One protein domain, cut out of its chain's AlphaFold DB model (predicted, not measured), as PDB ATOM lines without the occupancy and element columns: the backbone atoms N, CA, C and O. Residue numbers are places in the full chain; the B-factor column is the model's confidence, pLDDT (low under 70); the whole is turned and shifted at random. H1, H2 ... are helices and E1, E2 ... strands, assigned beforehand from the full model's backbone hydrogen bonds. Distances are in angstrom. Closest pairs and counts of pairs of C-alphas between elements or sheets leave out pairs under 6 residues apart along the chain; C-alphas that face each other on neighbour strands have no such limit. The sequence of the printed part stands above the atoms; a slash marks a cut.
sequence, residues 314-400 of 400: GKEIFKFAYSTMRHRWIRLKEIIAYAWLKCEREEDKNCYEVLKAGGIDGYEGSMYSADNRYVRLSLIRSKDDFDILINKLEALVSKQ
ATOM      1  N   GLY A 314     -37.177  20.789  27.794       94.56
ATOM      2  CA  GLY A 314     -38.434  20.588  27.084       94.56
ATOM      3  C   GLY A 314     -38.506  21.222  25.694       94.56
ATOM      4  O   GLY A 314     -39.601  21.322  25.141       94.56
ATOM      5  N   LYS A 315     -37.390  21.701  25.125       96.94
ATOM      6  CA  LYS A 315     -37.381  22.502  23.883       96.94
ATOM      7  C   LYS A 315     -36.753  21.806  22.680       96.94
ATOM      8  O   LYS A 315     -36.964  22.267  21.553       96.94
ATOM      9  N   GLU A 316     -36.030  20.703  22.867       98.44
ATOM     10  CA  GLU A 316     -35.211  20.099  21.807       98.44
ATOM     11  C   GLU A 316     -36.038  19.666  20.586       98.44
ATOM     12  O   GLU A 316     -35.744  20.066  19.453       98.44
ATOM     13  N   ILE A 317     -37.120  18.905  20.809       98.44
ATOM     14  CA  ILE A 317     -37.992  18.423  19.727       98.44
ATOM     15  C   ILE A 317     -38.619  19.579  18.948       98.44
ATOM     16  O   ILE A 317     -38.744  19.511  17.726       98.44
ATOM     17  N   PHE A 318     -38.972  20.667  19.636       98.25
ATOM     18  CA  PHE A 318     -39.580  21.843  19.028       98.25
ATOM     19  C   PHE A 318     -38.573  22.603  18.167       98.25
ATOM     20  O   PHE A 318     -38.904  22.986  17.046       98.25
ATOM     21  N   LYS A 319     -37.325  22.759  18.633       98.25
ATOM     22  CA  LYS A 319     -36.235  23.340  17.831       98.25
ATOM     23  C   LYS A 319     -35.966  22.504  16.579       98.25
ATOM     24  O   LYS A 319     -35.879  23.060  15.483       98.25
ATOM     25  N   PHE A 320     -35.888  21.180  16.724       98.69
ATOM     26  CA  PHE A 320     -35.711  20.264  15.597       98.69
ATOM     27  C   PHE A 320     -36.858  20.370  14.584       98.69
ATOM     28  O   PHE A 320     -36.624  20.581  13.391       98.69
ATOM     29  N   ALA A 321     -38.099  20.242  15.055       98.31
ATOM     30  CA  ALA A 321     -39.280  20.232  14.206       98.31
ATOM     31  C   ALA A 321     -39.469  21.576  13.494       98.31
ATOM     32  O   ALA A 321     -39.633  21.596  12.274       98.31
ATOM     33  N   TYR A 322     -39.363  22.693  14.223       98.00
ATOM     34  CA  TYR A 322     -39.452  24.035  13.651       98.00
ATOM     35  C   TYR A 322     -38.372  24.272  12.595       98.00
ATOM     36  O   TYR A 322     -38.679  24.757  11.509       98.00
ATOM     37  N   SER A 323     -37.116  23.898  12.870       98.19
ATOM     38  CA  SER A 323     -36.022  24.053  11.905       98.19
ATOM     39  C   SER A 323     -36.291  23.263  10.621       98.19
ATOM     40  O   SER A 323     -36.166  23.808   9.521       98.19
ATOM     41  N   THR A 324     -36.723  22.004  10.749       98.44
ATOM     42  CA  THR A 324     -37.070  21.147   9.604       98.44
ATOM     43  C   THR A 324     -38.225  21.736   8.794       98.44
ATOM     44  O   THR A 324     -38.107  21.903   7.579       98.44
ATOM     45  N   MET A 325     -39.327  22.112   9.451       97.56
ATOM     46  CA  MET A 325     -40.505  22.673   8.782       97.56
ATOM     47  C   MET A 325     -40.218  24.033   8.146       97.56
ATOM     48  O   MET A 325     -40.648  24.290   7.021       97.56
ATOM     49  N   ARG A 326     -39.433  24.885   8.811       97.00
ATOM     50  CA  ARG A 326     -38.981  26.169   8.270       97.00
ATOM     51  C   ARG A 326     -38.158  25.979   7.003       97.00
ATOM     52  O   ARG A 326     -38.406  26.680   6.026       97.00
ATOM     53  N   HIS A 327     -37.199  25.055   7.010       97.94
ATOM     54  CA  HIS A 327     -36.386  24.761   5.833       97.94
ATOM     55  C   HIS A 327     -37.259  24.297   4.659       97.94
ATOM     56  O   HIS A 327     -37.178  24.868   3.571       97.94
ATOM     57  N   ARG A 328     -38.158  23.333   4.903       97.56
ATOM     58  CA  ARG A 328     -39.091  22.830   3.884       97.56
ATOM     59  C   ARG A 328     -39.989  23.932   3.325       97.56
ATOM     60  O   ARG A 328     -40.179  24.016   2.118       97.56
ATOM     61  N   TRP A 329     -40.493  24.814   4.186       96.25
ATOM     62  CA  TRP A 329     -41.321  25.944   3.767       96.25
ATOM     63  C   TRP A 329     -40.553  26.970   2.929       96.25
ATOM     64  O   TRP A 329     -41.093  27.484   1.955       96.25
ATOM     65  N   ILE A 330     -39.297  27.274   3.279       96.81
ATOM     66  CA  ILE A 330     -38.446  28.176   2.484       96.81
ATOM     67  C   ILE A 330     -38.225  27.589   1.089       96.81
ATOM     68  O   ILE A 330     -38.495  28.279   0.112       96.81
ATOM     69  N   ARG A 331     -37.830  26.313   1.005       97.00
ATOM     70  CA  ARG A 331     -37.611  25.618  -0.272       97.00
ATOM     71  C   ARG A 331     -38.877  25.543  -1.121       97.00
ATOM     72  O   ARG A 331     -38.816  25.792  -2.316       97.00
ATOM     73  N   LEU A 332     -40.034  25.271  -0.514       95.50
ATOM     74  CA  LEU A 332     -41.305  25.282  -1.239       95.50
ATOM     75  C   LEU A 332     -41.602  26.664  -1.836       95.50
ATOM     76  O   LEU A 332     -41.951  26.751  -3.009       95.50
ATOM     77  N   LYS A 333     -41.422  27.733  -1.047       93.75
ATOM     78  CA  LYS A 333     -41.705  29.121  -1.452       93.75
ATOM     79  C   LYS A 333     -40.826  29.658  -2.572       93.75
ATOM     80  O   LYS A 333     -41.200  30.650  -3.188       93.75
ATOM     81  N   GLU A 334     -39.689  29.027  -2.833       93.25
ATOM     82  CA  GLU A 334     -38.863  29.333  -4.003       93.25
ATOM     83  C   GLU A 334     -39.534  28.873  -5.313       93.25
ATOM     84  O   GLU A 334     -39.178  29.377  -6.373       93.25
ATOM     85  N   ILE A 335     -40.528  27.974  -5.241       91.81
ATOM     86  CA  ILE A 335     -41.210  27.368  -6.397       91.81
ATOM     87  C   ILE A 335     -42.698  27.746  -6.431       91.81
ATOM     88  O   ILE A 335     -43.197  28.214  -7.451       91.81
ATOM     89  N   ILE A 336     -43.415  27.563  -5.314       87.44
ATOM     90  CA  ILE A 336     -44.842  27.884  -5.154       87.44
ATOM     91  C   ILE A 336     -45.121  28.542  -3.799       87.44
ATOM     92  O   ILE A 336     -44.519  28.209  -2.786       87.44
ATOM     93  N   ALA A 337     -46.092  29.455  -3.740       70.88
ATOM     94  CA  ALA A 337     -46.318  30.268  -2.541       70.88
ATOM     95  C   ALA A 337     -46.951  29.515  -1.351       70.88
ATOM     96  O   ALA A 337     -46.724  29.901  -0.202       70.88
ATOM     97  N   TYR A 338     -47.749  28.468  -1.605       84.94
ATOM     98  CA  TYR A 338     -48.564  27.800  -0.585       84.94
ATOM     99  C   TYR A 338     -48.623  26.280  -0.777       84.94
ATOM    100  O   TYR A 338     -48.702  25.791  -1.899       84.94
ATOM    101  N   ALA A 339     -48.657  25.535   0.336       89.06
ATOM    102  CA  ALA A 339     -48.915  24.089   0.341       89.06
ATOM    103  C   ALA A 339     -50.412  23.739   0.250       89.06
ATOM    104  O   ALA A 339     -50.767  22.636  -0.155       89.06
ATOM    105  N   TRP A 340     -51.292  24.681   0.598       96.25
ATOM    106  CA  TRP A 340     -52.674  24.689   0.126       96.25
ATOM    107  C   TRP A 340     -52.695  25.416  -1.216       96.25
ATOM    108  O   TRP A 340     -52.832  26.638  -1.283       96.25
ATOM    109  N   LEU A 341     -52.403  24.659  -2.270       95.19
ATOM    110  CA  LEU A 341     -52.106  25.176  -3.597       95.19
ATOM    111  C   LEU A 341     -53.396  25.366  -4.386       95.19
ATOM    112  O   LEU A 341     -54.216  24.453  -4.429       95.19
ATOM    113  N   LYS A 342     -53.539  26.519  -5.044       95.56
ATOM    114  CA  LYS A 342     -54.596  26.780  -6.021       95.56
ATOM    115  C   LYS A 342     -54.009  26.849  -7.427       95.56
ATOM    116  O   LYS A 342     -53.050  27.584  -7.646       95.56
ATOM    117  N   CYS A 343     -54.610  26.149  -8.382       94.75
ATOM    118  CA  CYS A 343     -54.323  26.357  -9.797       94.75
ATOM    119  C   CYS A 343     -55.095  27.591 -10.311       94.75
ATOM    120  O   CYS A 343     -56.331  27.618 -10.315       94.75
ATOM    121  N   GLU A 344     -54.358  28.631 -10.713       92.44
ATOM    122  CA  GLU A 344     -54.929  29.934 -11.102       92.44
ATOM    123  C   GLU A 344     -55.284  30.041 -12.589       92.44
ATOM    124  O   GLU A 344     -56.086  30.895 -12.961       92.44
ATOM    125  N   ARG A 345     -54.731  29.175 -13.448       90.88
ATOM    126  CA  ARG A 345     -55.042  29.181 -14.883       90.88
ATOM    127  C   ARG A 345     -56.507  28.824 -15.112       90.88
ATOM    128  O   ARG A 345     -57.067  27.978 -14.410       90.88
ATOM    129  N   GLU A 346     -57.160  29.464 -16.074       90.69
ATOM    130  CA  GLU A 346     -58.600  29.278 -16.289       90.69
ATOM    131  C   GLU A 346     -58.940  27.837 -16.702       90.69
ATOM    132  O   GLU A 346     -59.959  27.296 -16.257       90.69
ATOM    133  N   GLU A 347     -58.061  27.206 -17.482       92.56
ATOM    134  CA  GLU A 347     -58.152  25.827 -17.960       92.56
ATOM    135  C   GLU A 347     -57.959  24.771 -16.858       92.56
ATOM    136  O   GLU A 347     -58.566  23.698 -16.930       92.56
ATOM    137  N   ASP A 348     -57.216  25.094 -15.797       92.44
ATOM    138  CA  ASP A 348     -56.866  24.180 -14.704       92.44
ATOM    139  C   ASP A 348     -58.004  24.066 -13.674       92.44
ATOM    140  O   ASP A 348     -57.874  24.398 -12.494       92.44
ATOM    141  N   LYS A 349     -59.175  23.605 -14.128       94.06
ATOM    142  CA  LYS A 349     -60.388  23.485 -13.295       94.06
ATOM    143  C   LYS A 349     -60.304  22.379 -12.242       94.06
ATOM    144  O   LYS A 349     -61.023  22.440 -11.249       94.06
ATOM    145  N   ASN A 350     -59.469  21.367 -12.468       96.69
ATOM    146  CA  ASN A 350     -59.183  20.311 -11.504       96.69
ATOM    147  C   ASN A 350     -57.676  20.282 -11.242       96.69
ATOM    148  O   ASN A 350     -56.909  19.691 -12.000       96.69
ATOM    149  N   CYS A 351     -57.260  20.947 -10.169       96.62
ATOM    150  CA  CYS A 351     -55.848  21.096  -9.845       96.62
ATOM    151  C   CYS A 351     -55.220  19.770  -9.393       96.62
ATOM    152  O   CYS A 351     -54.033  19.550  -9.618       96.62
ATOM    153  N   TYR A 352     -56.012  18.853  -8.822       97.12
ATOM    154  CA  TYR A 352     -55.530  17.513  -8.481       97.12
ATOM    155  C   TYR A 352     -55.078  16.755  -9.732       97.12
ATOM    156  O   TYR A 352     -53.960  16.248  -9.757       97.12
ATOM    157  N   GLU A 353     -55.881  16.756 -10.797       97.00
ATOM    158  CA  GLU A 353     -55.513  16.097 -12.058       97.00
ATOM    159  C   GLU A 353     -54.308  16.759 -12.744       97.00
ATOM    160  O   GLU A 353     -53.458  16.061 -13.297       97.00
ATOM    161  N   VAL A 354     -54.165  18.087 -12.643       95.50
ATOM    162  CA  VAL A 354     -52.981  18.810 -13.149       95.50
ATOM    163  C   VAL A 354     -51.708  18.357 -12.428       95.50
ATOM    164  O   VAL A 354     -50.723  17.987 -13.072       95.50
ATOM    165  N   LEU A 355     -51.718  18.328 -11.090       96.06
ATOM    166  CA  LEU A 355     -50.565  17.875 -10.305       96.06
ATOM    167  C   LEU A 355     -50.279  16.387 -10.515       96.06
ATOM    168  O   LEU A 355     -49.118  15.993 -10.655       96.06
ATOM    169  N   LYS A 356     -51.326  15.567 -10.622       96.31
ATOM    170  CA  LYS A 356     -51.213  14.135 -10.894       96.31
ATOM    171  C   LYS A 356     -50.587  13.868 -12.259       96.31
ATOM    172  O   LYS A 356     -49.706  13.018 -12.361       96.31
ATOM    173  N   ALA A 357     -50.944  14.628 -13.295       94.69
ATOM    174  CA  ALA A 357     -50.270  14.563 -14.594       94.69
ATOM    175  C   ALA A 357     -48.780  14.961 -14.505       94.69
ATOM    176  O   ALA A 357     -47.947  14.429 -15.239       94.69
ATOM    177  N   GLY A 358     -48.430  15.839 -13.559       93.94
ATOM    178  CA  GLY A 358     -47.052  16.182 -13.190       93.94
ATOM    179  C   GLY A 358     -46.325  15.139 -12.329       93.94
ATOM    180  O   GLY A 358     -45.155  15.334 -11.997       93.94
ATOM    181  N   GLY A 359     -46.974  14.028 -11.970       95.81
ATOM    182  CA  GLY A 359     -46.405  13.002 -11.098       95.81
ATOM    183  C   GLY A 359     -46.386  13.397  -9.619       95.81
ATOM    184  O   GLY A 359     -45.466  13.006  -8.904       95.81
ATOM    185  N   ILE A 360     -47.356  14.191  -9.160       96.81
ATOM    186  CA  ILE A 360     -47.521  14.591  -7.757       96.81
ATOM    187  C   ILE A 360     -48.900  14.134  -7.284       96.81
ATOM    188  O   ILE A 360     -49.917  14.574  -7.811       96.81
ATOM    189  N   ASP A 361     -48.938  13.273  -6.271       96.25
ATOM    190  CA  ASP A 361     -50.182  12.849  -5.632       96.25
ATOM    191  C   ASP A 361     -50.402  13.678  -4.364       96.25
ATOM    192  O   ASP A 361     -49.745  13.466  -3.344       96.25
ATOM    193  N   GLY A 362     -51.269  14.687  -4.458       96.44
ATOM    194  CA  GLY A 362     -51.719  15.509  -3.332       96.44
ATOM    195  C   GLY A 362     -53.073  15.052  -2.788       96.44
ATOM    196  O   GLY A 362     -53.570  13.988  -3.139       96.44
ATOM    197  N   TYR A 363     -53.702  15.859  -1.933       96.38
ATOM    198  CA  TYR A 363     -55.075  15.600  -1.481       96.38
ATOM    199  C   TYR A 363     -56.036  16.648  -2.043       96.38
ATOM    200  O   TYR A 363     -55.865  17.842  -1.791       96.38
ATOM    201  N   GLU A 364     -57.024  16.198  -2.815       97.38
ATOM    202  CA  GLU A 364     -57.944  17.053  -3.567       97.38
ATOM    203  C   GLU A 364     -58.744  18.004  -2.662       97.38
ATOM    204  O   GLU A 364     -59.212  17.630  -1.583       97.38
ATOM    205  N   GLY A 365     -58.914  19.252  -3.103       97.19
ATOM    206  CA  GLY A 365     -59.583  20.285  -2.323       97.19
ATOM    207  C   GLY A 365     -61.079  20.058  -2.117       97.19
ATOM    208  O   GLY A 365     -61.607  20.419  -1.064       97.19
ATOM    209  N   SER A 366     -61.741  19.378  -3.052       96.50
ATOM    210  CA  SER A 366     -63.156  18.997  -2.958       96.50
ATOM    211  C   SER A 366     -63.468  18.181  -1.702       96.50
ATOM    212  O   SER A 366     -64.510  18.362  -1.067       96.50
ATOM    213  N   MET A 367     -62.516  17.354  -1.265       96.56
ATOM    214  CA  MET A 367     -62.631  16.582  -0.033       96.56
ATOM    215  C   MET A 367     -62.725  17.488   1.201       96.56
ATOM    216  O   MET A 367     -63.455  17.162   2.134       96.56
ATOM    217  N   TYR A 368     -62.057  18.647   1.188       97.31
ATOM    218  CA  TYR A 368     -62.113  19.672   2.242       97.31
ATOM    219  C   TYR A 368     -63.337  20.596   2.128       97.31
ATOM    220  O   TYR A 368     -63.401  21.613   2.818       97.31
ATOM    221  N   SER A 369     -64.300  20.282   1.252       96.75
ATOM    222  CA  SER A 369     -65.386  21.195   0.857       96.75
ATOM    223  C   SER A 369     -64.881  22.519   0.269       96.75
ATOM    224  O   SER A 369     -65.498  23.566   0.460       96.75
ATOM    225  N   ALA A 370     -63.748  22.473  -0.434       96.81
ATOM    226  CA  ALA A 370     -63.221  23.585  -1.214       96.81
ATOM    227  C   ALA A 370     -63.451  23.371  -2.717       96.81
ATOM    228  O   ALA A 370     -63.902  22.316  -3.154       96.81
ATOM    229  N   ASP A 371     -63.114  24.384  -3.511       96.38
ATOM    230  CA  ASP A 371     -63.139  24.306  -4.972       96.38
ATOM    231  C   ASP A 371     -62.091  23.300  -5.510       96.38
ATOM    232  O   ASP A 371     -60.997  23.178  -4.951       96.38
ATOM    233  N   ASN A 372     -62.398  22.611  -6.619       97.19
ATOM    234  CA  ASN A 372     -61.518  21.614  -7.264       97.19
ATOM    235  C   ASN A 372     -60.191  22.203  -7.773       97.19
ATOM    236  O   ASN A 372     -59.263  21.467  -8.119       97.19
ATOM    237  N   ARG A 373     -60.069  23.533  -7.812       97.25
ATOM    238  CA  ARG A 373     -58.812  24.229  -8.083       97.25
ATOM    239  C   ARG A 373     -57.814  24.140  -6.939       97.25
ATOM    240  O   ARG A 373     -56.687  24.573  -7.141       97.25
ATOM    241  N   TYR A 374     -58.186  23.611  -5.774       97.88
ATOM    242  CA  TYR A 374     -57.274  23.461  -4.647       97.88
ATOM    243  C   TYR A 374     -56.748  22.035  -4.473       97.88
ATOM    244  O   TYR A 374     -57.465  21.058  -4.685       97.88
ATOM    245  N   VAL A 375     -55.503  21.924  -4.008       97.94
ATOM    246  CA  VAL A 375     -54.874  20.678  -3.554       97.94
ATOM    247  C   VAL A 375     -54.050  20.954  -2.303       97.94
ATOM    248  O   VAL A 375     -53.306  21.933  -2.233       97.94
ATOM    249  N   ARG A 376     -54.133  20.065  -1.312       97.94
ATOM    250  CA  ARG A 376     -53.219  20.072  -0.169       97.94
ATOM    251  C   ARG A 376     -51.988  19.223  -0.473       97.94
ATOM    252  O   ARG A 376     -52.117  18.032  -0.756       97.94
ATOM    253  N   LEU A 377     -50.814  19.816  -0.299       98.00
ATOM    254  CA  LEU A 377     -49.513  19.156  -0.339       98.00
ATOM    255  C   LEU A 377     -48.955  19.007   1.080       98.00
ATOM    256  O   LEU A 377     -48.866  19.963   1.848       98.00
ATOM    257  N   SER A 378     -48.586  17.789   1.448       96.88
ATOM    258  CA  SER A 378     -48.030  17.460   2.753       96.88
ATOM    259  C   SER A 378     -46.541  17.772   2.800       96.88
ATOM    260  O   SER A 378     -45.765  17.292   1.980       96.88
ATOM    261  N   LEU A 379     -46.136  18.536   3.814       96.94
ATOM    262  CA  LEU A 379     -44.734  18.876   4.069       96.94
ATOM    263  C   LEU A 379     -44.148  18.126   5.266       96.94
ATOM    264  O   LEU A 379     -43.036  18.427   5.689       96.94
ATOM    265  N   ILE A 380     -44.886  17.171   5.833       97.38
ATOM    266  CA  ILE A 380     -44.523  16.460   7.073       97.38
ATOM    267  C   ILE A 380     -44.088  15.010   6.828       97.38
ATOM    268  O   ILE A 380     -43.803  14.273   7.765       97.38
ATOM    269  N   ARG A 381     -43.997  14.606   5.562       96.62
ATOM    270  CA  ARG A 381     -43.538  13.283   5.125       96.62
ATOM    271  C   ARG A 381     -42.019  13.095   5.312       96.62
ATOM    272  O   ARG A 381     -41.359  13.940   5.924       96.62
ATOM    273  N   SER A 382     -41.444  11.994   4.824       97.12
ATOM    274  CA  SER A 382     -39.993  11.751   4.911       97.12
ATOM    275  C   SER A 382     -39.194  12.812   4.133       97.12
ATOM    276  O   SER A 382     -39.764  13.670   3.454       97.12
ATOM    277  N   LYS A 383     -37.863  12.820   4.277       96.81
ATOM    278  CA  LYS A 383     -37.007  13.699   3.463       96.81
ATOM    279  C   LYS A 383     -37.099  13.329   1.977       96.81
ATOM    280  O   LYS A 383     -37.256  14.230   1.165       96.81
ATOM    281  N   ASP A 384     -37.094  12.037   1.657       96.75
ATOM    282  CA  ASP A 384     -37.232  11.542   0.283       96.75
ATOM    283  C   ASP A 384     -38.536  12.011  -0.370       96.75
ATOM    284  O   ASP A 384     -38.511  12.566  -1.466       96.75
ATOM    285  N   ASP A 385     -39.666  11.877   0.336       96.44
ATOM    286  CA  ASP A 385     -40.970  12.351  -0.147       96.44
ATOM    287  C   ASP A 385     -40.933  13.859  -0.462       96.44
ATOM    288  O   ASP A 385     -41.469  14.306  -1.478       96.44
ATOM    289  N   PHE A 386     -40.280  14.649   0.399       97.31
ATOM    290  CA  PHE A 386     -40.148  16.092   0.210       97.31
ATOM    291  C   PHE A 386     -39.236  16.448  -0.974       97.31
ATOM    292  O   PHE A 386     -39.607  17.292  -1.786       97.31
ATOM    293  N   ASP A 387     -38.081  15.800  -1.111       96.62
ATOM    294  CA  ASP A 387     -37.145  16.077  -2.206       96.62
ATOM    295  C   ASP A 387     -37.745  15.686  -3.565       96.62
ATOM    296  O   ASP A 387     -37.640  16.440  -4.535       96.62
ATOM    297  N   ILE A 388     -38.441  14.545  -3.636       96.06
ATOM    298  CA  ILE A 388     -39.158  14.120  -4.845       96.06
ATOM    299  C   ILE A 388     -40.267  15.123  -5.182       96.06
ATOM    300  O   ILE A 388     -40.392  15.512  -6.344       96.06
ATOM    301  N   LEU A 389     -41.039  15.590  -4.191       96.81
ATOM    302  CA  LEU A 389     -42.054  16.629  -4.394       96.81
ATOM    303  C   LEU A 389     -41.447  17.909  -4.984       96.81
ATOM    304  O   LEU A 389     -41.968  18.425  -5.970       96.81
ATOM    305  N   ILE A 390     -40.349  18.401  -4.408       96.88
ATOM    306  CA  ILE A 390     -39.662  19.614  -4.869       96.88
ATOM    307  C   ILE A 390     -39.183  19.455  -6.315       96.88
ATOM    308  O   ILE A 390     -39.532  20.280  -7.156       96.88
ATOM    309  N   ASN A 391     -38.504  18.353  -6.640       94.94
ATOM    310  CA  ASN A 391     -38.028  18.086  -8.000       94.94
ATOM    311  C   ASN A 391     -39.178  18.033  -9.024       94.94
ATOM    312  O   ASN A 391     -39.053  18.529 -10.145       94.94
ATOM    313  N   LYS A 392     -40.319  17.431  -8.658       95.12
ATOM    314  CA  LYS A 392     -41.501  17.370  -9.535       95.12
ATOM    315  C   LYS A 392     -42.158  18.740  -9.702       95.12
ATOM    316  O   LYS A 392     -42.569  19.062 -10.814       95.12
ATOM    317  N   LEU A 393     -42.240  19.545  -8.639       95.44
ATOM    318  CA  LEU A 393     -42.772  20.909  -8.706       95.44
ATOM    319  C   LEU A 393     -41.898  21.810  -9.584       95.44
ATOM    320  O   LEU A 393     -42.436  22.504 -10.441       95.44
ATOM    321  N   GLU A 394     -40.571  21.757  -9.435       94.69
ATOM    322  CA  GLU A 394     -39.632  22.494 -10.294       94.69
ATOM    323  C   GLU A 394     -39.831  22.121 -11.768       94.69
ATOM    324  O   GLU A 394     -39.997  23.000 -12.613       94.69
ATOM    325  N   ALA A 395     -39.911  20.821 -12.070       92.62
ATOM    326  CA  ALA A 395     -40.140  20.335 -13.428       92.62
ATOM    327  C   ALA A 395     -41.527  20.703 -13.987       92.62
ATOM    328  O   ALA A 395     -41.677  20.851 -15.201       92.62
ATOM    329  N   LEU A 396     -42.551  20.804 -13.134       90.62
ATOM    330  CA  LEU A 396     -43.899  21.209 -13.532       90.62
ATOM    331  C   LEU A 396     -43.945  22.704 -13.865       90.62
ATOM    332  O   LEU A 396     -44.478  23.074 -14.909       90.62
ATOM    333  N   VAL A 397     -43.348  23.544 -13.014       87.75
ATOM    334  CA  VAL A 397     -43.298  25.002 -13.200       87.75
ATOM    335  C   VAL A 397     -42.378  25.388 -14.362       87.75
ATOM    336  O   VAL A 397     -42.680  26.336 -15.071       87.75
ATOM    337  N   SER A 398     -41.297  24.645 -14.626       85.25
ATOM    338  CA  SER A 398     -40.379  24.943 -15.738       85.25
ATOM    339  C   SER A 398     -40.914  24.571 -17.126       85.25
ATOM    340  O   SER A 398     -40.354  24.996 -18.134       85.25
ATOM    341  N   LYS A 399     -41.917  23.685 -17.202       72.44
ATOM    342  CA  LYS A 399     -42.569  23.268 -18.463       72.44
ATOM    343  C   LYS A 399     -43.698  24.207 -18.885       72.44
ATOM    344  O   LYS A 399     -44.254  24.041 -19.972       72.44
ATOM    345  N   GLN A 400     -44.063  25.109 -17.988       57.66
ATOM    346  CA  GLN A 400     -45.117  26.095 -18.116       57.66
ATOM    347  C   GLN A 400     -44.544  27.441 -18.532       57.66
ATOM    348  O   GLN A 400     -45.326  28.175 -19.178       57.66
TER     349      GLN A 400
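Overview. This is residues 314 to 400 of the 400 residues of an uncharacterized protein of Phaseolus angularis (UniProt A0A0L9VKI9). Two long helices, H1 and H4, run the same way, staggered along their length, with a small head of sheet E1 E2 and short helices H2 and H3 to one side; residues 314 to 320 stick out. The printed part has 87 residues, mostly helix, in the order H1, E1, H2, H3, E2, H4, the sheet antiparallel. It is only just compact, close to loose, radius of gyration of the C-alphas 14.0 A, spanning 48 by 30 by 18 A.

Along the chain. H1, residues 316 to 333, is 25.8 A long from C-alpha 316 at (-35.211, 20.099, 21.807). E1 is 340 to 342, H2 351 to 357, H3 365 to 368, E2 374 to 376. H4, 383 to 398, is 22.5 A long, ending at C-alpha 398 at (-40.379, 24.943, -15.738).

Arrangement. H1, with residues 328 to 332 alone, only just touches H4, with 3 pairs of C-alphas within 8 A; the closest, Leu 332 and Ile 390, are 6.9 A apart, at a shallow tilt of 16 degrees. Between E1 and E2, N 341 and O 375 are 2.9 A apart. The closest C-alphas of H2 and E2, Cys 351 and Tyr 374, are 5.9 A apart; of H3 and E2, Gly 365 and Tyr 374, 4.6 A. Every O i to N i+4 pair is within hydrogen-bond range in H1, H2 and H4; H3 is too short for one.

Size, cuts and confidence. The farthest C-alphas, Gly 314 and Glu 347, are 49.4 A apart. The printed part has no cut and no long link; residue 400 alone has pLDDT under 70.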